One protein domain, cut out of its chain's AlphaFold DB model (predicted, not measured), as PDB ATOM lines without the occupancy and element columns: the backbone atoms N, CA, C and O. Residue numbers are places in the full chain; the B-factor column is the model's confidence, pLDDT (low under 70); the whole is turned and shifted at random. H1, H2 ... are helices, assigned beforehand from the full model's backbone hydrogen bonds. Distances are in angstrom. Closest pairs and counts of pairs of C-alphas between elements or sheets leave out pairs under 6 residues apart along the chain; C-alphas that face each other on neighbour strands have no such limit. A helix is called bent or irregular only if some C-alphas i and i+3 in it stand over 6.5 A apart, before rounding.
ATOM      1  N   TRP A 111      11.812   6.229 -41.352       77.25
ATOM      2  CA  TRP A 111      11.633   7.277 -40.349       77.25
ATOM      3  C   TRP A 111      12.023   6.806 -38.941       77.25
ATOM      4  O   TRP A 111      11.907   7.585 -37.996       77.25
ATOM      5  N   ALA A 112      12.475   5.554 -38.788       79.75
ATOM      6  CA  ALA A 112      12.759   4.964 -37.485       79.75
ATOM      7  C   ALA A 112      13.894   5.679 -36.739       79.75
ATOM      8  O   ALA A 112      13.833   5.795 -35.520       79.75
ATOM      9  N   GLU A 113      14.855   6.259 -37.463       82.12
ATOM     10  CA  GLU A 113      15.938   7.081 -36.894       82.12
ATOM     11  C   GLU A 113      15.416   8.325 -36.153       82.12
ATOM     12  O   GLU A 113      16.076   8.879 -35.279       82.12
ATOM     13  N   ASN A 114      14.195   8.764 -36.473       88.50
ATOM     14  CA  ASN A 114      13.554   9.931 -35.872       88.50
ATOM     15  C   ASN A 114      12.435   9.550 -34.888       88.50
ATOM     16  O   ASN A 114      11.667  10.418 -34.469       88.50
ATOM     17  N   LEU A 115      12.325   8.278 -34.484       88.25
ATOM     18  CA  LEU A 115      11.298   7.816 -33.540       88.25
ATOM     19  C   LEU A 115      11.325   8.585 -32.213       88.25
ATOM     20  O   LEU A 115      10.266   8.922 -31.683       88.25
ATOM     21  N   GLY A 116      12.515   8.933 -31.712       89.94
ATOM     22  CA  GLY A 116      12.651   9.771 -30.518       89.94
ATOM     23  C   GLY A 116      11.991  11.146 -30.681       89.94
ATOM     24  O   GLY A 116      11.322  11.616 -29.763       89.94
ATOM     25  N   LEU A 117      12.098  11.766 -31.865       92.75
ATOM     26  CA  LEU A 117      11.456  13.057 -32.155       92.75
ATOM     27  C   LEU A 117       9.940  12.911 -32.195       92.75
ATOM     28  O   LEU A 117       9.227  13.733 -31.631       92.75
ATOM     29  N   VAL A 118       9.458  11.847 -32.838       94.31
ATOM     30  CA  VAL A 118       8.028  11.540 -32.950       94.31
ATOM     31  C   VAL A 118       7.402  11.366 -31.564       94.31
ATOM     32  O   VAL A 118       6.363  11.961 -31.286       94.31
ATOM     33  N   VAL A 119       8.061  10.625 -30.668       93.94
ATOM     34  CA  VAL A 119       7.589  10.437 -29.288       93.94
ATOM     35  C   VAL A 119       7.647  11.737 -28.482       93.94
ATOM     36  O   VAL A 119       6.700  12.039 -27.758       93.94
ATOM     37  N   LEU A 120       8.706  12.542 -28.631       93.88
ATOM     38  CA  LEU A 120       8.790  13.850 -27.970       93.88
ATOM     39  C   LEU A 120       7.675  14.791 -28.423       93.88
ATOM     40  O   LEU A 120       7.016  15.384 -27.571       93.88
ATOM     41  N   VAL A 121       7.417  14.873 -29.732       96.25
ATOM     42  CA  VAL A 121       6.305  15.661 -30.279       96.25
ATOM     43  C   VAL A 121       4.985  15.181 -29.704       96.25
ATOM     44  O   VAL A 121       4.205  16.017 -29.256       96.25
ATOM     45  N   ALA A 122       4.746  13.870 -29.635       95.94
ATOM     46  CA  ALA A 122       3.522  13.326 -29.057       95.94
ATOM     47  C   ALA A 122       3.327  13.768 -27.594       95.94
ATOM     48  O   ALA A 122       2.282  14.319 -27.242       95.94
ATOM     49  N   ILE A 123       4.341  13.579 -26.747       95.50
ATOM     50  CA  ILE A 123       4.262  13.897 -25.315       95.50
ATOM     51  C   ILE A 123       4.122  15.406 -25.101       95.50
ATOM     52  O   ILE A 123       3.233  15.853 -24.378       95.50
ATOM     53  N   LEU A 124       4.974  16.208 -25.741       95.62
ATOM     54  CA  LEU A 124       5.013  17.648 -25.504       95.62
ATOM     55  C   LEU A 124       3.786  18.352 -26.071       95.62
ATOM     56  O   LEU A 124       3.259  19.240 -25.405       95.62
ATOM     57  N   SER A 125       3.282  17.958 -27.241       96.56
ATOM     58  CA  SER A 125       2.032  18.520 -27.777       96.56
ATOM     59  C   SER A 125       0.829  18.171 -26.901       96.56
ATOM     60  O   SER A 125       0.009  19.051 -26.640       96.56
ATOM     61  N   PHE A 126       0.761  16.949 -26.360       97.75
ATOM     62  CA  PHE A 126      -0.263  16.568 -25.387       97.75
ATOM     63  C   PHE A 126      -0.176  17.427 -24.119       97.75
ATOM     64  O   PHE A 126      -1.159  18.063 -23.735       97.75
ATOM     65  N   SER A 127       0.998  17.480 -23.482       95.94
ATOM     66  CA  SER A 127       1.194  18.182 -22.210       95.94
ATOM     67  C   SER A 127       1.007  19.693 -22.327       95.94
ATOM     68  O   SER A 127       0.343  20.283 -21.479       95.94
ATOM     69  N   THR A 128       1.559  20.328 -23.363       96.06
ATOM     70  CA  THR A 128       1.447  21.787 -23.554       96.06
ATOM     71  C   THR A 128       0.025  22.207 -23.899       96.06
ATOM     72  O   THR A 128      -0.471  23.166 -23.317       96.06
ATOM     73  N   THR A 129      -0.664  21.470 -24.776       96.69
ATOM     74  CA  THR A 129      -2.056  21.770 -25.142       96.69
ATOM     75  C   THR A 129      -2.983  21.558 -23.952       96.69
ATOM     76  O   THR A 129      -3.739  22.456 -23.593       96.69
ATOM     77  N   THR A 130      -2.881  20.406 -23.282       97.44
ATOM     78  CA  THR A 130      -3.679  20.112 -22.083       97.44
ATOM     79  C   THR A 130      -3.399  21.145 -20.990       97.44
ATOM     80  O   THR A 130      -4.322  21.716 -20.420       97.44
ATOM     81  N   GLY A 131      -2.122  21.443 -20.734       96.12
ATOM     82  CA  GLY A 131      -1.700  22.436 -19.751       96.12
ATOM     83  C   GLY A 131      -2.225  23.839 -20.051       96.12
ATOM     84  O   GLY A 131      -2.663  24.510 -19.124       96.12
ATOM     85  N   ALA A 132      -2.240  24.260 -21.319       94.75
ATOM     86  CA  ALA A 132      -2.762  25.562 -21.734       94.75
ATOM     87  C   ALA A 132      -4.256  25.720 -21.403       94.75
ATOM     88  O   ALA A 132      -4.642  26.697 -20.767       94.75
ATOM     89  N   PHE A 133      -5.084  24.731 -21.751       95.12
ATOM     90  CA  PHE A 133      -6.522  24.773 -21.464       95.12
ATOM     91  C   PHE A 133      -6.834  24.605 -19.967       95.12
ATOM     92  O   PHE A 133      -7.680  25.313 -19.428       95.12
ATOM     93  N   ILE A 134      -6.102  23.744 -19.247       95.62
ATOM     94  CA  ILE A 134      -6.223  23.650 -17.779       95.62
ATOM     95  C   ILE A 134      -5.844  24.980 -17.117       95.62
ATOM     96  O   ILE A 134      -6.491  25.412 -16.162       95.62
ATOM     97  N   TRP A 135      -4.778  25.624 -17.594       94.25
ATOM     98  CA  TRP A 135      -4.347  26.918 -17.082       94.25
ATOM     99  C   TRP A 135      -5.402  27.992 -17.335       94.25
ATOM    100  O   TRP A 135      -5.663  28.781 -16.432       94.25
ATOM    101  N   GLN A 136      -6.054  27.982 -18.501       92.69
ATOM    102  CA  GLN A 136      -7.144  28.898 -18.825       92.69
ATOM    103  C   GLN A 136      -8.322  28.762 -17.844       92.69
ATOM    104  O   GLN A 136      -8.750  29.770 -17.287       92.69
ATOM    105  N   GLU A 137      -8.792  27.542 -17.555       92.94
ATOM    106  CA  GLU A 137      -9.864  27.325 -16.563       92.94
ATOM    107  C   GLU A 137      -9.446  27.787 -15.161       92.94
ATOM    108  O   GLU A 137     -10.175  28.517 -14.490       92.94
ATOM    109  N   LYS A 138      -8.221  27.455 -14.733       92.06
ATOM    110  CA  LYS A 138      -7.694  27.914 -13.438       92.06
ATOM    111  C   LYS A 138      -7.518  29.428 -13.376       92.06
ATOM    112  O   LYS A 138      -7.661  30.015 -12.305       92.06
ATOM    113  N   ALA A 139      -7.180  30.071 -14.490       90.06
ATOM    114  CA  ALA A 139      -7.070  31.521 -14.571       90.06
ATOM    115  C   ALA A 139      -8.446  32.176 -14.418       90.06
ATOM    116  O   ALA A 139      -8.562  33.143 -13.667       90.06
ATOM    117  N   VAL A 140      -9.484  31.618 -15.051       90.94
ATOM    118  CA  VAL A 140     -10.881  32.049 -14.894       90.94
ATOM    119  C   VAL A 140     -11.352  31.880 -13.448       90.94
ATOM    120  O   VAL A 140     -11.880  32.825 -12.863       90.94
ATOM    121  N   GLU A 141     -11.092  30.729 -12.829       89.81
ATOM    122  CA  GLU A 141     -11.429  30.485 -11.423       89.81
ATOM    123  C   GLU A 141     -10.695  31.465 -10.490       89.81
ATOM    124  O   GLU A 141     -11.287  32.071  -9.593       89.81
ATOM    125  N   ARG A 142      -9.394  31.682 -10.723       90.12
ATOM    126  CA  ARG A 142      -8.579  32.621  -9.941       90.12
ATOM    127  C   ARG A 142      -9.076  34.057 -10.080       90.12
ATOM    128  O   ARG A 142      -9.085  34.777  -9.082       90.12
ATOM    129  N   LEU A 143      -9.490  34.448 -11.282       89.50
ATOM    130  CA  LEU A 143     -10.121  35.730 -11.588       89.50
ATOM    131  C   LEU A 143     -11.445  35.904 -10.843       89.50
ATOM    132  O   LEU A 143     -11.673  36.952 -10.243       89.50
ATOM    133  N   ALA A 144     -12.286  34.870 -10.836       89.44
ATOM    134  CA  ALA A 144     -13.556  34.889 -10.121       89.44
ATOM    135  C   ALA A 144     -13.356  35.030  -8.606       89.44
ATOM    136  O   ALA A 144     -14.039  35.823  -7.965       89.44
ATOM    137  N   ASN A 145     -12.375  34.320  -8.043       88.62
ATOM    138  CA  ASN A 145     -12.043  34.388  -6.618       88.62
ATOM    139  C   ASN A 145     -11.349  35.704  -6.217       88.62
ATOM    140  O   ASN A 145     -11.349  36.053  -5.041       88.62
ATOM    141  N   ASN A 146     -10.754  36.434  -7.168       88.00
ATOM    142  CA  ASN A 146     -10.026  37.683  -6.919       88.00
ATOM    143  C   ASN A 146     -10.493  38.791  -7.879       88.00
ATOM    144  O   ASN A 146      -9.716  39.253  -8.716       88.00
ATOM    145  N   PRO A 147     -11.742  39.269  -7.759       79.56
ATOM    146  CA  PRO A 147     -12.339  40.207  -8.716       79.56
ATOM    147  C   PRO A 147     -11.681  41.598  -8.743       79.56
ATOM    148  O   PRO A 147     -11.953  42.390  -9.650       79.56
ATOM    149  N   GLY A 148     -10.792  41.901  -7.787       76.06
ATOM    150  CA  GLY A 148      -9.898  43.062  -7.852       76.06
ATOM    151  C   GLY A 148      -8.887  42.974  -9.004       76.06
ATOM    152  O   GLY A 148      -8.603  43.981  -9.638       76.06
ATOM    153  N   LEU A 149      -8.439  41.763  -9.362       81.00
ATOM    154  CA  LEU A 149      -7.484  41.508 -10.453       81.00
ATOM    155  C   LEU A 149      -8.145  41.442 -11.838       81.00
ATOM    156  O   LEU A 149      -7.485  41.136 -12.832       81.00
ATOM    157  N   PHE A 150      -9.459  41.677 -11.920       78.06
ATOM    158  CA  PHE A 150     -10.217  41.465 -13.148       78.06
ATOM    159  C   PHE A 150      -9.708  42.328 -14.307       78.06
ATOM    160  O   PHE A 150      -9.580  41.831 -15.423       78.06
ATOM    161  N   TYR A 151      -9.366  43.595 -14.053       73.44
ATOM    162  CA  TYR A 151      -8.854  44.484 -15.100       73.44
ATOM    163  C   TYR A 151      -7.446  44.106 -15.566       73.44
ATOM    164  O   TYR A 151      -7.188  44.148 -16.768       73.44
ATOM    165  N   ASP A 152      -6.581  43.663 -14.654       75.50
ATOM    166  CA  ASP A 152      -5.199  43.297 -14.980       75.50
ATOM    167  C   ASP A 152      -5.144  42.018 -15.824       75.50
ATOM    168  O   ASP A 152      -4.409  41.922 -16.809       75.50
ATOM    169  N   LEU A 153      -5.974  41.033 -15.474       71.69
ATOM    170  CA  LEU A 153      -5.921  39.695 -16.058       71.69
ATOM    171  C   LEU A 153      -6.912  39.490 -17.214       71.69
ATOM    172  O   LEU A 153      -6.797  38.493 -17.923       71.69
ATOM    173  N   ARG A 154      -7.849  40.417 -17.478       72.69
ATOM    174  CA  ARG A 154      -8.755  40.311 -18.642       72.69
ATOM    175  C   ARG A 154      -7.988  40.237 -19.963       72.69
ATOM    176  O   ARG A 154      -8.425  39.550 -20.881       72.69
ATOM    177  N   SER A 155      -6.835  40.900 -20.041       73.62
ATOM    178  CA  SER A 155      -5.930  40.847 -21.196       73.62
ATOM    179  C   SER A 155      -5.387  39.438 -21.488       73.62
ATOM    180  O   SER A 155      -5.018  39.149 -22.624       73.62
ATOM    181  N   LEU A 156      -5.387  38.540 -20.495       71.50
ATOM    182  CA  LEU A 156      -4.912  37.160 -20.618       71.50
ATOM    183  C   LEU A 156      -5.987  36.189 -21.130       71.50
ATOM    184  O   LEU A 156      -5.671  35.042 -21.453       71.50
ATOM    185  N   LEU A 157      -7.247  36.629 -21.235       79.00
ATOM    186  CA  LEU A 157      -8.338  35.852 -21.829       79.00
ATOM    187  C   LEU A 157      -8.247  35.922 -23.359       79.00
ATOM    188  O   LEU A 157      -9.034  36.585 -24.034       79.00
ATOM    189  N   VAL A 158      -7.236  35.247 -23.905       85.12
ATOM    190  CA  VAL A 158      -7.055  35.075 -25.349       85.12
ATOM    191  C   VAL A 158      -8.038  34.020 -25.874       85.12
ATOM    192  O   VAL A 158      -8.495  33.152 -25.131       85.12
ATOM    193  N   SER A 159      -8.383  34.081 -27.160       91.62
ATOM    194  CA  SER A 159      -9.263  33.092 -27.784       91.62
ATOM    195  C   SER A 159      -8.684  31.669 -27.701       91.62
ATOM    196  O   SER A 159      -7.472  31.455 -27.782       91.62
ATOM    197  N   ASN A 160      -9.572  30.673 -27.613       92.69
ATOM    198  CA  ASN A 160      -9.202  29.251 -27.558       92.69
ATOM    199  C   ASN A 160      -8.349  28.818 -28.766       92.69
ATOM    200  O   ASN A 160      -7.482  27.955 -28.650       92.69
ATOM    201  N   THR A 161      -8.570  29.429 -29.934       93.56
ATOM    202  CA  THR A 161      -7.788  29.163 -31.148       93.56
ATOM    203  C   THR A 161      -6.364  29.694 -31.043       93.56
ATOM    204  O   THR A 161      -5.433  29.000 -31.443       93.56
ATOM    205  N   THR A 162      -6.170  30.887 -30.475       91.88
ATOM    206  CA  THR A 162      -4.827  31.426 -30.241       91.88
ATOM    207  C   THR A 162      -4.081  30.602 -29.197       91.88
ATOM    208  O   THR A 162      -2.915  30.287 -29.418       91.88
ATOM    209  N   TRP A 163      -4.744  30.180 -28.112       91.62
ATOM    210  CA  TRP A 163      -4.146  29.268 -27.129       91.62
ATOM    211  C   TRP A 163      -3.698  27.952 -27.759       91.62
ATOM    212  O   TRP A 163      -2.558  27.535 -27.552       91.62
ATOM    213  N   LEU A 164      -4.551  27.337 -28.584       93.94
ATOM    214  CA  LEU A 164      -4.191  26.123 -29.313       93.94
ATOM    215  C   LEU A 164      -2.976  26.351 -30.224       93.94
ATOM    216  O   LEU A 164      -2.041  25.554 -30.217       93.94
ATOM    217  N   PHE A 165      -2.971  27.437 -30.998       94.62
ATOM    218  CA  PHE A 165      -1.870  27.747 -31.906       94.62
ATOM    219  C   PHE A 165      -0.548  27.959 -31.157       94.62
ATOM    220  O   PHE A 165       0.473  27.377 -31.526       94.62
ATOM    221  N   MET A 166      -0.576  28.727 -30.064       92.31
ATOM    222  CA  MET A 166       0.591  28.946 -29.210       92.31
ATOM    223  C   MET A 166       1.084  27.640 -28.590       92.31
ATOM    224  O   MET A 166       2.290  27.397 -28.590       92.31
ATOM    225  N   ALA A 167       0.184  26.770 -28.124       93.62
ATOM    226  CA  ALA A 167       0.547  25.459 -27.592       93.62
ATOM    227  C   ALA A 167       1.218  24.577 -28.657       93.62
ATOM    228  O   ALA A 167       2.275  24.007 -28.390       93.62
ATOM    229  N   ILE A 168       0.680  24.529 -29.882       94.31
ATOM    230  CA  ILE A 168       1.270  23.771 -30.996       94.31
ATOM    231  C   ILE A 168       2.675  24.289 -31.325       94.31
ATOM    232  O   ILE A 168       3.618  23.495 -31.343       94.31
ATOM    233  N   LEU A 169       2.843  25.600 -31.532       94.69
ATOM    234  CA  LEU A 169       4.151  26.194 -31.836       94.69
ATOM    235  C   LEU A 169       5.171  25.923 -30.731       94.69
ATOM    236  O   LEU A 169       6.294  25.495 -31.000       94.69
ATOM    237  N   THR A 170       4.752  26.128 -29.485       93.00
ATOM    238  CA  THR A 170       5.577  25.903 -28.298       93.00
ATOM    239  C   THR A 170       5.988  24.435 -28.202       93.00
ATOM    240  O   THR A 170       7.162  24.130 -28.001       93.00
ATOM    241  N   SER A 171       5.052  23.511 -28.430       96.12
ATOM    242  CA  SER A 171       5.322  22.073 -28.410       96.12
ATOM    243  C   SER A 171       6.327  21.649 -29.475       96.12
ATOM    244  O   SER A 171       7.246  20.896 -29.163       96.12
ATOM    245  N   LEU A 172       6.212  22.164 -30.704       93.44
ATOM    246  CA  LEU A 172       7.141  21.872 -31.795       93.44
ATOM    247  C   LEU A 172       8.541  22.396 -31.492       93.44
ATOM    248  O   LEU A 172       9.512  21.648 -31.607       93.44
ATOM    249  N   ALA A 173       8.631  23.662 -31.078       93.00
ATOM    250  CA  ALA A 173       9.894  24.305 -30.754       93.00
ATOM    251  C   ALA A 173      10.618  23.547 -29.635       93.00
ATOM    252  O   ALA A 173      11.771  23.154 -29.805       93.00
ATOM    253  N   PHE A 174       9.929  23.258 -28.525       93.12
ATOM    254  CA  PHE A 174      10.530  22.515 -27.419       93.12
ATOM    255  C   PHE A 174      10.853  21.068 -27.783       93.12
ATOM    256  O   PHE A 174      11.911  20.589 -27.391       93.12
ATOM    257  N   SER A 175      10.008  20.380 -28.558       94.50
ATOM    258  CA  SER A 175      10.299  19.004 -28.990       94.50
ATOM    259  C   SER A 175      11.581  18.939 -29.800       94.50
ATOM    260  O   SER A 175      12.433  18.096 -29.535       94.50
ATOM    261  N   TYR A 176      11.740  19.858 -30.753       92.81
ATOM    262  CA  TYR A 176      12.933  19.930 -31.583       92.81
ATOM    263  C   TYR A 176      14.176  20.315 -30.771       92.81
ATOM    264  O   TYR A 176      15.204  19.649 -30.878       92.81
ATOM    265  N   LEU A 177      14.077  21.335 -29.910       92.31
ATOM    266  CA  LEU A 177      15.186  21.780 -29.059       92.31
ATOM    267  C   LEU A 177      15.636  20.698 -28.070       92.31
ATOM    268  O   LEU A 177      16.837  20.483 -27.895       92.31
ATOM    269  N   ILE A 178      14.692  20.000 -27.436       91.88
ATOM    270  CA  ILE A 178      14.996  18.901 -26.514       91.88
ATOM    271  C   ILE A 178      15.624  17.745 -27.282       91.88
ATOM    272  O   ILE A 178      16.649  17.229 -26.844       91.88
ATOM    273  N   TRP A 179      15.063  17.375 -28.437       94.31
ATOM    274  CA  TRP A 179      15.616  16.312 -29.272       94.31
ATOM    275  C   TRP A 179      17.064  16.611 -29.672       94.31
ATOM    276  O   TRP A 179      17.935  15.769 -29.469       94.31
ATOM    277  N   ILE A 180      17.346  17.811 -30.199       94.12
ATOM    278  CA  ILE A 180      18.675  18.125 -30.757       94.12
ATOM    279  C   ILE A 180      19.725  18.234 -29.663       94.12
ATOM    280  O   ILE A 180      20.837  17.734 -29.818       94.12
ATOM    281  N   SER A 181      19.333  18.796 -28.521       93.00
ATOM    282  CA  SER A 181      20.177  18.833 -27.332       93.00
ATOM    283  C   SER A 181      20.450  17.422 -26.819       93.00
ATOM    284  O   SER A 181      21.589  17.102 -26.489       93.00
ATOM    285  N   TRP A 182      19.425  16.565 -26.773       94.75
ATOM    286  CA  TRP A 182      19.564  15.187 -26.315       94.75
ATOM    287  C   TRP A 182      20.521  14.391 -27.194       94.75
ATOM    288  O   TRP A 182      21.424  13.760 -26.660       94.75
ATOM    289  N   ILE A 183      20.391  14.489 -28.516       93.12
ATOM    290  CA  ILE A 183      21.265  13.792 -29.470       93.12
ATOM    291  C   ILE A 183      22.705  14.254 -29.326       93.12
ATOM    292  O   ILE A 183      23.605  13.428 -29.208       93.12
ATOM    293  N   TRP A 184      22.919  15.568 -29.254       95.06
ATOM    294  CA  TRP A 184      24.253  16.128 -29.082       95.06
ATOM    295  C   TRP A 184      24.932  15.614 -27.803       95.06
ATOM    296  O   TRP A 184      26.080  15.163 -27.840       95.06
ATOM    297  N   TRP A 185      24.208  15.621 -26.678       95.75
ATOM    298  CA  TRP A 185      24.720  15.106 -25.410       95.75
ATOM    299  C   TRP A 185      24.896  13.588 -25.415       95.75
ATOM    300  O   TRP A 185      25.883  13.087 -24.879       95.75
ATOM    301  N   GLN A 186      23.973  12.844 -26.016       92.75
ATOM    302  CA  GLN A 186      24.072  11.394 -26.123       92.75
ATOM    303  C   GLN A 186      25.306  11.001 -26.938       92.75
ATOM    304  O   GLN A 186      26.082  10.161 -26.491       92.75
ATOM    305  N   ASP A 187      25.547  11.649 -28.078       92.12
ATOM    306  CA  ASP A 187      26.722  11.407 -28.917       92.12
ATOM    307  C   ASP A 187      28.026  11.792 -28.199       92.12
ATOM    308  O   ASP A 187      29.063  11.145 -28.378       92.12
ATOM    309  N   PHE A 188      28.005  12.838 -27.368       95.25
ATOM    310  CA  PHE A 188      29.120  13.166 -26.479       95.25
ATOM    311  C   PHE A 188      29.401  12.028 -25.485       95.25
ATOM    312  O   PHE A 188      30.518  11.510 -25.455       95.25
ATOM    313  N   TRP A 189      28.396  11.579 -24.729       96.25
ATOM    314  CA  TRP A 189      28.568  10.526 -23.722       96.25
ATOM    315  C   TRP A 189      28.928   9.166 -24.331       96.25
ATOM    316  O   TRP A 189      29.768   8.452 -23.790       96.25
ATOM    317  N   CYS A 190      28.363   8.825 -25.487       92.75
ATOM    318  CA  CYS A 190      28.719   7.622 -26.234       92.75
ATOM    319  C   CYS A 190      30.203   7.627 -26.647       92.75
ATOM    320  O   CYS A 190      30.912   6.647 -26.414       92.75
ATOM    321  N   ARG A 191      30.722   8.759 -27.152       93.44
ATOM    322  CA  ARG A 191      32.159   8.911 -27.446       93.44
ATOM    323  C   ARG A 191      33.024   8.746 -26.197       93.44
ATOM    324  O   ARG A 191      34.037   8.056 -26.260       93.44
ATOM    325  N   VAL A 192      32.605   9.319 -25.067       95.44
ATOM    326  CA  VAL A 192      33.309   9.181 -23.780       95.44
ATOM    327  C   VAL A 192      33.364   7.720 -23.316       95.44
ATOM    328  O   VAL A 192      34.395   7.278 -22.819       95.44
ATOM    329  N   PHE A 193      32.296   6.942 -23.516       94.81
ATOM    330  CA  PHE A 193      32.260   5.520 -23.150       94.81
ATOM    331  C   PHE A 193      32.853   4.573 -24.205       94.81
ATOM    332  O   PHE A 193      32.835   3.353 -24.001       94.81
ATOM    333  N   GLY A 194      33.366   5.103 -25.319       91.50
ATOM    334  CA  GLY A 194      33.870   4.301 -26.436       91.50
ATOM    335  C   GLY A 194      32.780   3.481 -27.131       91.50
ATOM    336  O   GLY A 194      33.075   2.457 -27.742       91.50
ATOM    337  N   THR A 195      31.515   3.891 -27.017       86.88
ATOM    338  CA  THR A 195      30.392   3.260 -27.703       86.88
ATOM    339  C   THR A 195      30.078   4.063 -28.955       86.88
ATOM    340  O   THR A 195      29.628   5.204 -28.899       86.88
ATOM    341  N   HIS A 196      30.317   3.487 -30.131       77.25
ATOM    342  CA  HIS A 196      29.883   4.139 -31.360       77.25
ATOM    343  C   HIS A 196      28.376   3.951 -31.532       77.25
ATOM    344  O   HIS A 196      27.840   2.838 -31.432       77.25
ATOM    345  N   ARG A 197      27.675   5.061 -31.789       69.69
ATOM    346  CA  ARG A 197      26.359   4.995 -32.417       69.69
ATOM    347  C   ARG A 197      26.581   4.358 -33.792       69.69
ATOM    348  O   ARG A 197      27.565   4.725 -34.437       69.69
ATOM    349  N   SER A 218      -0.047   3.323 -49.865       66.25
ATOM    350  CA  SER A 218      -1.203   3.241 -48.961       66.25
ATOM    351  C   SER A 218      -0.921   3.910 -47.606       66.25
ATOM    352  O   SER A 218      -1.767   4.616 -47.064       66.25
ATOM    353  N   SER A 219       0.306   3.780 -47.088       70.56
ATOM    354  CA  SER A 219       0.674   4.284 -45.756       70.56
ATOM    355  C   SER A 219       0.624   5.816 -45.638       70.56
ATOM    356  O   SER A 219       0.149   6.323 -44.625       70.56
ATOM    357  N   SER A 220       1.027   6.563 -46.673       76.06
ATOM    358  CA  SER A 220       0.933   8.035 -46.661       76.06
ATOM    359  C   SER A 220      -0.514   8.527 -46.729       76.06
ATOM    360  O   SER A 220      -0.859   9.503 -46.071       76.06
ATOM    361  N   LYS A 221      -1.387   7.826 -47.468       83.69
ATOM    362  CA  LYS A 221      -2.824   8.141 -47.524       83.69
ATOM    363  C   LYS A 221      -3.501   7.905 -46.175       83.69
ATOM    364  O   LYS A 221      -4.291   8.738 -45.746       83.69
ATOM    365  N   ILE A 222      -3.147   6.812 -45.492       84.19
ATOM    366  CA  ILE A 222      -3.630   6.515 -44.136       84.19
ATOM    367  C   ILE A 222      -3.165   7.597 -43.151       84.19
ATOM    368  O   ILE A 222      -3.976   8.087 -42.371       84.19
ATOM    369  N   GLY A 223      -1.897   8.022 -43.227       83.81
ATOM    370  CA  GLY A 223      -1.364   9.106 -42.396       83.81
ATOM    371  C   GLY A 223      -2.124  10.422 -42.579       83.81
ATOM    372  O   GLY A 223      -2.581  11.007 -41.601       83.81
ATOM    373  N   ILE A 224      -2.344  10.848 -43.828       87.62
ATOM    374  CA  ILE A 224      -3.106  12.070 -44.143       87.62
ATOM    375  C   ILE A 224      -4.558  11.960 -43.661       87.62
ATOM    376  O   ILE A 224      -5.067  12.892 -43.042       87.62
ATOM    377  N   ALA A 225      -5.221  10.824 -43.902       90.12
ATOM    378  CA  ALA A 225      -6.591  10.603 -43.443       90.12
ATOM    379  C   ALA A 225      -6.700  10.704 -41.913       90.12
ATOM    380  O   ALA A 225      -7.634  11.316 -41.398       90.12
ATOM    381  N   PHE A 226      -5.718  10.165 -41.188       90.31
ATOM    382  CA  PHE A 226      -5.670  10.244 -39.732       90.31
ATOM    383  C   PHE A 226      -5.434  11.674 -39.230       90.31
ATOM    384  O   PHE A 226      -6.107  12.105 -38.297       90.31
ATOM    385  N   VAL A 227      -4.553  12.443 -39.883       92.19
ATOM    386  CA  VAL A 227      -4.351  13.872 -39.579       92.19
ATOM    387  C   VAL A 227      -5.649  14.658 -39.774       92.19
ATOM    388  O   VAL A 227      -6.026  15.436 -38.900       92.19
ATOM    389  N   LEU A 228      -6.361  14.435 -40.883       93.56
ATOM    390  CA  LEU A 228      -7.638  15.101 -41.153       93.56
ATOM    391  C   LEU A 228      -8.701  14.734 -40.113       93.56
ATOM    392  O   LEU A 228      -9.386  15.618 -39.601       93.56
ATOM    393  N   LEU A 229      -8.811  13.453 -39.757       95.06
ATOM    394  CA  LEU A 229      -9.757  12.989 -38.743       95.06
ATOM    395  C   LEU A 229      -9.443  13.588 -37.366       95.06
ATOM    396  O   LEU A 229     -10.347  14.086 -36.695       95.06
ATOM    397  N   ALA A 230      -8.170  13.609 -36.968       93.56
ATOM    398  CA  ALA A 230      -7.729  14.221 -35.720       93.56
ATOM    399  C   ALA A 230      -7.956  15.745 -35.706       93.56
ATOM    400  O   ALA A 230      -8.364  16.294 -34.682       93.56
ATOM    401  N   ALA A 231      -7.771  16.432 -36.837       92.12
ATOM    402  CA  ALA A 231      -8.069  17.858 -36.966       92.12
ATOM    403  C   ALA A 231      -9.575  18.145 -36.833       92.12
ATOM    404  O   ALA A 231      -9.965  19.034 -36.077       92.12
ATOM    405  N   ILE A 232     -10.430  17.358 -37.497       96.12
ATOM    406  CA  ILE A 232     -11.894  17.474 -37.379       96.12
ATOM    407  C   ILE A 232     -12.335  17.224 -35.931       96.12
ATOM    408  O   ILE A 232     -13.103  18.015 -35.380       96.12
ATOM    409  N   ALA A 233     -11.813  16.170 -35.295       96.25
ATOM    410  CA  ALA A 233     -12.085  15.866 -33.893       96.25
ATOM    411  C   ALA A 233     -11.644  17.012 -32.970       96.25
ATOM    412  O   ALA A 233     -12.405  17.422 -32.098       96.25
ATOM    413  N   THR A 234     -10.467  17.598 -33.211       95.06
ATOM    414  CA  THR A 234      -9.965  18.757 -32.456       95.06
ATOM    415  C   THR A 234     -10.905  19.957 -32.584       95.06
ATOM    416  O   THR A 234     -11.235  20.581 -31.582       95.06
ATOM    417  N   VAL A 235     -11.392  20.266 -33.790       96.38
ATOM    418  CA  VAL A 235     -12.343  21.371 -34.007       96.38
ATOM    419  C   VAL A 235     -13.677  21.108 -33.304       96.38
ATOM    420  O   VAL A 235     -14.236  22.018 -32.689       96.38
ATOM    421  N   ALA A 236     -14.192  19.877 -33.361       97.06
ATOM    422  CA  ALA A 236     -15.419  19.498 -32.663       97.06
ATOM    423  C   ALA A 236     -15.260  19.614 -31.137       97.06
ATOM    424  O   ALA A 236     -16.101  20.221 -30.473       97.06
ATOM    425  N   LEU A 237     -14.148  19.112 -30.594       97.62
ATOM    426  CA  LEU A 237     -13.823  19.205 -29.173       97.62
ATOM    427  C   LEU A 237     -13.592  20.647 -28.725       97.62
ATOM    428  O   LEU A 237     -14.046  21.011 -27.652       97.62
ATOM    429  N   LEU A 238     -12.969  21.497 -29.545       96.25
ATOM    430  CA  LEU A 238     -12.835  22.928 -29.258       96.25
ATOM    431  C   LEU A 238     -14.189  23.631 -29.177       96.25
ATOM    432  O   LEU A 238     -14.374  24.506 -28.331       96.25
ATOM    433  N   LYS A 239     -15.141  23.272 -30.046       96.00
ATOM    434  CA  LYS A 239     -16.508  23.804 -29.975       96.00
ATOM    435  C   LYS A 239     -17.216  23.332 -28.708       96.00
ATOM    436  O   LYS A 239     -17.806  24.162 -28.025       96.00
ATOM    437  N   ALA A 240     -17.107  22.047 -28.371       95.94
ATOM    438  CA  ALA A 240     -17.644  21.502 -27.124       95.94
ATOM    439  C   ALA A 240     -17.000  22.164 -25.894       95.94
ATOM    440  O   ALA A 240     -17.699  22.566 -24.972       95.94
ATOM    441  N   TYR A 241     -15.682  22.363 -25.915       96.00
ATOM    442  CA  TYR A 241     -14.941  23.052 -24.865       96.00
ATOM    443  C   TYR A 241     -15.405  24.498 -24.732       96.00
ATOM    444  O   TYR A 241     -15.786  24.902 -23.652       96.00
ATOM    445  N   SER A 242     -15.499  25.256 -25.824       93.44
ATOM    446  CA  SER A 242     -15.996  26.647 -25.796       93.44
ATOM    447  C   SER A 242     -17.461  26.750 -25.346       93.44
ATOM    448  O   SER A 242     -17.922  27.803 -24.885       93.44
ATOM    449  N   TYR A 243     -18.217  25.666 -25.541       93.19
ATOM    450  CA  TYR A 243     -19.564  25.545 -25.022       93.19
ATOM    451  C   TYR A 243     -19.558  25.276 -23.522       93.19
ATOM    452  O   TYR A 243     -20.340  25.930 -22.872       93.19
ATOM    453  N   HIS A 244     -18.700  24.421 -22.961       93.00
ATOM    454  CA  HIS A 244     -18.712  24.072 -21.526       93.00
ATOM    455  C   HIS A 244     -17.716  24.842 -20.639       93.00
ATOM    456  O   HIS A 244     -17.769  24.713 -19.416       93.00
ATOM    457  N   SER A 245     -16.794  25.595 -21.240       92.69
ATOM    458  CA  SER A 245     -15.742  26.352 -20.558       92.69
ATOM    459  C   SER A 245     -16.338  27.428 -19.669       92.69
ATOM    460  O   SER A 245     -17.290  28.102 -20.082       92.69
ATOM    461  N   SER A 246     -15.694  27.664 -18.532       92.31
ATOM    462  CA  SER A 246     -16.114  28.668 -17.563       92.31
ATOM    463  C   SER A 246     -16.123  30.070 -18.177       92.31
ATOM    464  O   SER A 246     -15.130  30.539 -18.740       92.31
ATOM    465  N   LYS A 247     -17.253  30.769 -18.060       92.56
ATOM    466  CA  LYS A 247     -17.425  32.160 -18.498       92.56
ATOM    467  C   LYS A 247     -17.679  33.051 -17.299       92.56
ATOM    468  O   LYS A 247     -18.451  32.710 -16.409       92.56
ATOM    469  N   ALA A 354     -14.888  20.881 -18.612       94.00
ATOM    470  CA  ALA A 354     -13.881  21.625 -19.358       94.00
ATOM    471  C   ALA A 354     -12.485  20.984 -19.227       94.00
ATOM    472  O   ALA A 354     -11.783  20.843 -20.228       94.00
ATOM    473  N   LEU A 355     -12.110  20.499 -18.035       94.94
ATOM    474  CA  LEU A 355     -10.849  19.778 -17.815       94.94
ATOM    475  C   LEU A 355     -10.783  18.453 -18.592       94.94
ATOM    476  O   LEU A 355      -9.746  18.138 -19.177       94.94
ATOM    477  N   VAL A 356     -11.876  17.684 -18.647       96.69
ATOM    478  CA  VAL A 356     -11.929  16.445 -19.449       96.69
ATOM    479  C   VAL A 356     -11.772  16.762 -20.937       96.69
ATOM    480  O   VAL A 356     -10.982  16.122 -21.632       96.69
ATOM    481  N   LEU A 357     -12.474  17.786 -21.426       96.88
ATOM    482  CA  LEU A 357     -12.372  18.231 -22.815       96.88
ATOM    483  C   LEU A 357     -10.965  18.747 -23.148       96.88
ATOM    484  O   LEU A 357     -10.456  18.433 -24.220       96.88
ATOM    485  N   ALA A 358     -10.301  19.453 -22.229       96.88
ATOM    486  CA  ALA A 358      -8.916  19.895 -22.386       96.88
ATOM    487  C   ALA A 358      -7.950  18.719 -22.620       96.88
ATOM    488  O   ALA A 358      -7.111  18.776 -23.521       96.88
ATOM    489  N   VAL A 359      -8.102  17.628 -21.858       97.50
ATOM    490  CA  VAL A 359      -7.307  16.398 -22.028       97.50
ATOM    491  C   VAL A 359      -7.576  15.750 -23.390       97.50
ATOM    492  O   VAL A 359      -6.636  15.360 -24.086       97.50
ATOM    493  N   LEU A 360      -8.844  15.661 -23.805       97.94
ATOM    494  CA  LEU A 360      -9.216  15.095 -25.107       97.94
ATOM    495  C   LEU A 360      -8.674  15.932 -26.276       97.94
ATOM    496  O   LEU A 360      -8.161  15.368 -27.242       97.94
ATOM    497  N   ILE A 361      -8.730  17.265 -26.176       97.69
ATOM    498  CA  ILE A 361      -8.127  18.176 -27.159       97.69
ATOM    499  C   ILE A 361      -6.623  17.918 -27.244       97.69
ATOM    500  O   ILE A 361      -6.102  17.724 -28.343       97.69
ATOM    501  N   GLY A 362      -5.930  17.855 -26.102       97.31
ATOM    502  CA  GLY A 362      -4.501  17.550 -26.065       97.31
ATOM    503  C   GLY A 362      -4.163  16.222 -26.742       97.31
ATOM    504  O   GLY A 362      -3.185  16.143 -27.487       97.31
ATOM    505  N   PHE A 363      -4.989  15.192 -26.547       97.31
ATOM    506  CA  PHE A 363      -4.808  13.886 -27.183       97.31
ATOM    507  C   PHE A 363      -4.988  13.947 -28.706       97.31
ATOM    508  O   PHE A 363      -4.129  13.466 -29.445       97.31
ATOM    509  N   CYS A 364      -6.055  14.584 -29.198       96.94
ATOM    510  CA  CYS A 364      -6.293  14.733 -30.638       96.94
ATOM    511  C   CYS A 364      -5.200  15.556 -31.328       96.94
ATOM    512  O   CYS A 364      -4.738  15.176 -32.405       96.94
ATOM    513  N   VAL A 365      -4.746  16.643 -30.700       96.62
ATOM    514  CA  VAL A 365      -3.653  17.475 -31.222       96.62
ATOM    515  C   VAL A 365      -2.357  16.677 -31.274       96.62
ATOM    516  O   VAL A 365      -1.676  16.685 -32.296       96.62
ATOM    517  N   SER A 366      -2.048  15.924 -30.218       96.56
ATOM    518  CA  SER A 366      -0.866  15.065 -30.174       96.56
ATOM    519  C   SER A 366      -0.855  14.014 -31.275       96.56
ATOM    520  O   SER A 366       0.135  13.876 -32.000       96.56
ATOM    521  N   LEU A 367      -1.986  13.341 -31.480       94.88
ATOM    522  CA  LEU A 367      -2.172  12.400 -32.576       94.88
ATOM    523  C   LEU A 367      -1.987  13.062 -33.947       94.88
ATOM    524  O   LEU A 367      -1.223  12.553 -34.767       94.88
ATOM    525  N   ALA A 368      -2.619  14.216 -34.184       95.12
ATOM    526  CA  ALA A 368      -2.497  14.948 -35.444       95.12
ATOM    527  C   ALA A 368      -1.038  15.334 -35.739       95.12
ATOM    528  O   ALA A 368      -0.534  15.083 -36.833       95.12
ATOM    529  N   MET A 369      -0.345  15.896 -34.746       95.50
ATOM    530  CA  MET A 369       1.040  16.351 -34.864       95.50
ATOM    531  C   MET A 369       2.007  15.195 -35.120       95.50
ATOM    532  O   MET A 369       2.855  15.271 -36.010       95.50
ATOM    533  N   THR A 370       1.841  14.101 -34.382       94.50
ATOM    534  CA  THR A 370       2.656  12.890 -34.518       94.50
ATOM    535  C   THR A 370       2.480  12.274 -35.904       94.50
ATOM    536  O   THR A 370       3.460  11.976 -36.587       94.50
ATOM    537  N   SER A 371       1.237  12.133 -36.372       93.00
ATOM    538  CA  SER A 371       0.947  11.583 -37.699       93.00
ATOM    539  C   SER A 371       1.422  12.486 -38.833       93.00
ATOM    540  O   SER A 371       1.929  11.979 -39.837       93.00
ATOM    541  N   LEU A 372       1.320  13.807 -38.675       93.88
ATOM    542  CA  LEU A 372       1.842  14.770 -39.641       93.88
ATOM    543  C   LEU A 372       3.366  14.666 -39.746       93.88
ATOM    544  O   LEU A 372       3.893  14.567 -40.854       93.88
ATOM    545  N   LEU A 373       4.067  14.590 -38.612       94.12
ATOM    546  CA  LEU A 373       5.518  14.427 -38.587       94.12
ATOM    547  C   LEU A 373       5.957  13.100 -39.223       94.12
ATOM    548  O   LEU A 373       6.843  13.096 -40.074       94.12
ATOM    549  N   VAL A 374       5.319  11.978 -38.873       91.38
ATOM    550  CA  VAL A 374       5.625  10.667 -39.475       91.38
ATOM    551  C   VAL A 374       5.386  10.683 -40.986       91.38
ATOM    552  O   VAL A 374       6.200  10.153 -41.746       91.38
ATOM    553  N   THR A 375       4.302  11.319 -41.438       90.69
ATOM    554  CA  THR A 375       3.993  11.465 -42.869       90.69
ATOM    555  C   THR A 375       5.065  12.294 -43.577       90.69
ATOM    556  O   THR A 375       5.561  11.878 -44.623       90.69
ATOM    557  N   PHE A 376       5.475  13.418 -42.984       92.38
ATOM    558  CA  PHE A 376       6.523  14.289 -43.518       92.38
ATOM    559  C   PHE A 376       7.881  13.578 -43.613       92.38
ATOM    560  O   PHE A 376       8.516  13.590 -44.667       92.38
ATOM    561  N   LEU A 377       8.307  12.892 -42.549       90.38
ATOM    562  CA  LEU A 377       9.559  12.127 -42.531       90.38
ATOM    563  C   LEU A 377       9.543  10.993 -43.564       90.38
ATOM    564  O   LEU A 377      10.525  10.775 -44.271       90.38
ATOM    565  N   SER A 378       8.404  10.309 -43.695       87.19
ATOM    566  CA  SER A 378       8.212   9.258 -44.698       87.19
ATOM    567  C   SER A 378       8.272   9.791 -46.128       87.19
ATOM    568  O   SER A 378       8.755   9.088 -47.013       87.19
ATOM    569  N   TYR A 379       7.767  11.003 -46.364       88.25
ATOM    570  CA  TYR A 379       7.838  11.673 -47.660       88.25
ATOM    571  C   TYR A 379       9.282  12.069 -47.993       88.25
ATOM    572  O   TYR A 379       9.809  11.645 -49.022       88.25
ATOM    573  N   ARG A 380       9.965  12.764 -47.074       88.25
ATOM    574  CA  ARG A 380      11.354  13.214 -47.251       88.25
ATOM    575  C   ARG A 380      12.309  12.057 -47.552       88.25
ATOM    576  O   ARG A 380      13.165  12.164 -48.423       88.25
ATOM    577  N   ALA A 381      12.138  10.931 -46.863       83.88
ATOM    578  CA  ALA A 381      12.982   9.758 -47.070       83.88
ATOM    579  C   ALA A 381      12.733   9.029 -48.409       83.88
ATOM    580  O   ALA A 381      13.554   8.208 -48.819       83.88
ATOM    581  N   ARG A 382      11.612   9.293 -49.101       82.75
ATOM    582  CA  ARG A 382      11.397   8.827 -50.483       82.75
ATOM    583  C   ARG A 382      12.103   9.731 -51.482       82.75
ATOM    584  O   ARG A 382      12.746   9.213 -52.386       82.75
ATOM    585  N   GLU A 383      12.024  11.049 -51.302       84.75
ATOM    586  CA  GLU A 383      12.701  12.003 -52.189       84.75
ATOM    587  C   GLU A 383      14.214  11.779 -52.224       84.75
ATOM    588  O   GLU A 383      14.798  11.715 -53.303       84.75
ATOM    589  N   SER A 384      14.842  11.548 -51.067       80.31
ATOM    590  CA  SER A 384      16.289  11.318 -50.995       80.31
ATOM    591  C   SER A 384      16.759  10.069 -51.750       80.31
ATOM    592  O   SER A 384      17.922   9.993 -52.124       80.31
ATOM    593  N   LYS A 385      15.876   9.088 -51.986       77.06
ATOM    594  CA  LYS A 385      16.194   7.874 -52.753       77.06
ATOM    595  C   LYS A 385      16.081   8.047 -54.260       77.06
ATOM    596  O   LYS A 385      16.647   7.238 -54.978       77.06
ATOM    597  N   HIS A 386      15.321   9.034 -54.724       78.25
ATOM    598  CA  HIS A 386      15.188   9.329 -56.152       78.25
ATOM    599  C   HIS A 386      16.264  10.300 -56.654       78.25
ATOM    600  O   HIS A 386      16.428  10.441 -57.861       78.25
ATOM    601  N   ALA A 387      16.967  10.979 -55.743       75.25
ATOM    602  CA  ALA A 387      18.053  11.902 -56.065       75.25
ATOM    603  C   ALA A 387      19.432  11.224 -56.222       75.25
ATOM    604  O   ALA A 387      20.372  11.880 -56.667       75.25
ATOM    605  N   LEU A 388      19.548   9.946 -55.838       61.16
ATOM    606  CA  LEU A 388      20.725   9.082 -55.999       61.16
ATOM    607  C   LEU A 388      20.473   8.099 -57.142       61.16
ATOM    608  O   LEU A 388      21.436   7.824 -57.888       61.16
TER     609      LEU A 388
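AT A GLANCE: This is residues 111 to 197, 218 to 247 and 354 to 388 of the 388 residues of an uncharacterized protein of Thermobaculum terrenum (strain ATCC BAA-798 / YNP1) (UniProt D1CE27). Three long helices, H4, H5 and H1, lie side by side in a row with H5 in the middle, and a fourth long helix, H3, crosses H1 slantwise and diverges from the row toward its last residues. The short helix H2 sits at the end of H1, where the chain folds back into H3; residues 188 to 194 and 382 to 388 stick out. The printed part has 152 residues with five named helices, in the order H1, H2, H3, H4, H5, and no named strand: its class is all helix. It is loose, with a radius of gyration of the C-alphas of 19.5 A, and spans 63 by 42 by 23 A.

IN THESE COORDINATES: H1 covers residues 112 to 145, 49.3 A long, and begins with C-alpha 112 at (12.759, 4.964, -37.485). It is irregular, with C-alphas 113 and 116 7.7 A apart. H2, residues 147 to 156, is 14.4 A long and irregular too, with C-alphas 148 and 151 7.5 A apart. H3 runs over residues 160 to 192, 47.2 A, and ends with C-alpha 192 at (33.309, 9.181, -23.780). H4 covers residues 218 to 244, 38.6 A. H5, residues 354 to 386, is 48.5 A long and ends with C-alpha 386 at (15.188, 9.329, -56.152).

HOW THE PARTS SIT: H1 is the hub, touching H2, H3 and H5. H1 and H2 touch only at the corner by their link, with the closest C-alphas, those of Leu 143 and Phe 150, 5.9 A apart. H1 and H3 touch at a steep tilt of 43 degrees, opposite ways; their closest C-alphas, Ser 125 and Ser 171, are 4.9 A apart. H1 and H5 touch at a shallow tilt of 25 degrees, opposite ways, closest at the C-alphas of Phe 126 and Gly 362, 4.4 A. H4 and H5 touch at a shallow tilt of 22 degrees, opposite ways, closest at the C-alphas of Val 227 and Ala 368, 4.7 A. The helix packing is mostly aligned, but only just: of the 3 pairs of helices that touch, leaving out H1 and H2, which touch only at the corner, 2 are at a shallow tilt. H3 and H5 are close but not clearly touching, with the closest C-alphas, Ile 168 and Val 365, 8.0 A apart. H1 and H4 are apart. In H3 and H4 every O i to N i+4 pair is within hydrogen-bond range, in H1 28 of 30, in H5 27 of 29 and in H2 2 of 6, beside 3 of 7 O i to N i+3 pairs.

THE WHOLE: The two C-alphas farthest apart, those of Gly 148 and Leu 388, are 66.4 A apart. Residues 198 to 217 are not printed, with 32.2 A between C-alphas 197 and 218; residues 248 to 353 are not printed either, with 11.1 A between C-alphas 247 and 354. The links H1 to H2 and H2 to H3 are tight. The mean pLDDT of the printed part is 90.3; residues 197, 218 and 388 are under 70.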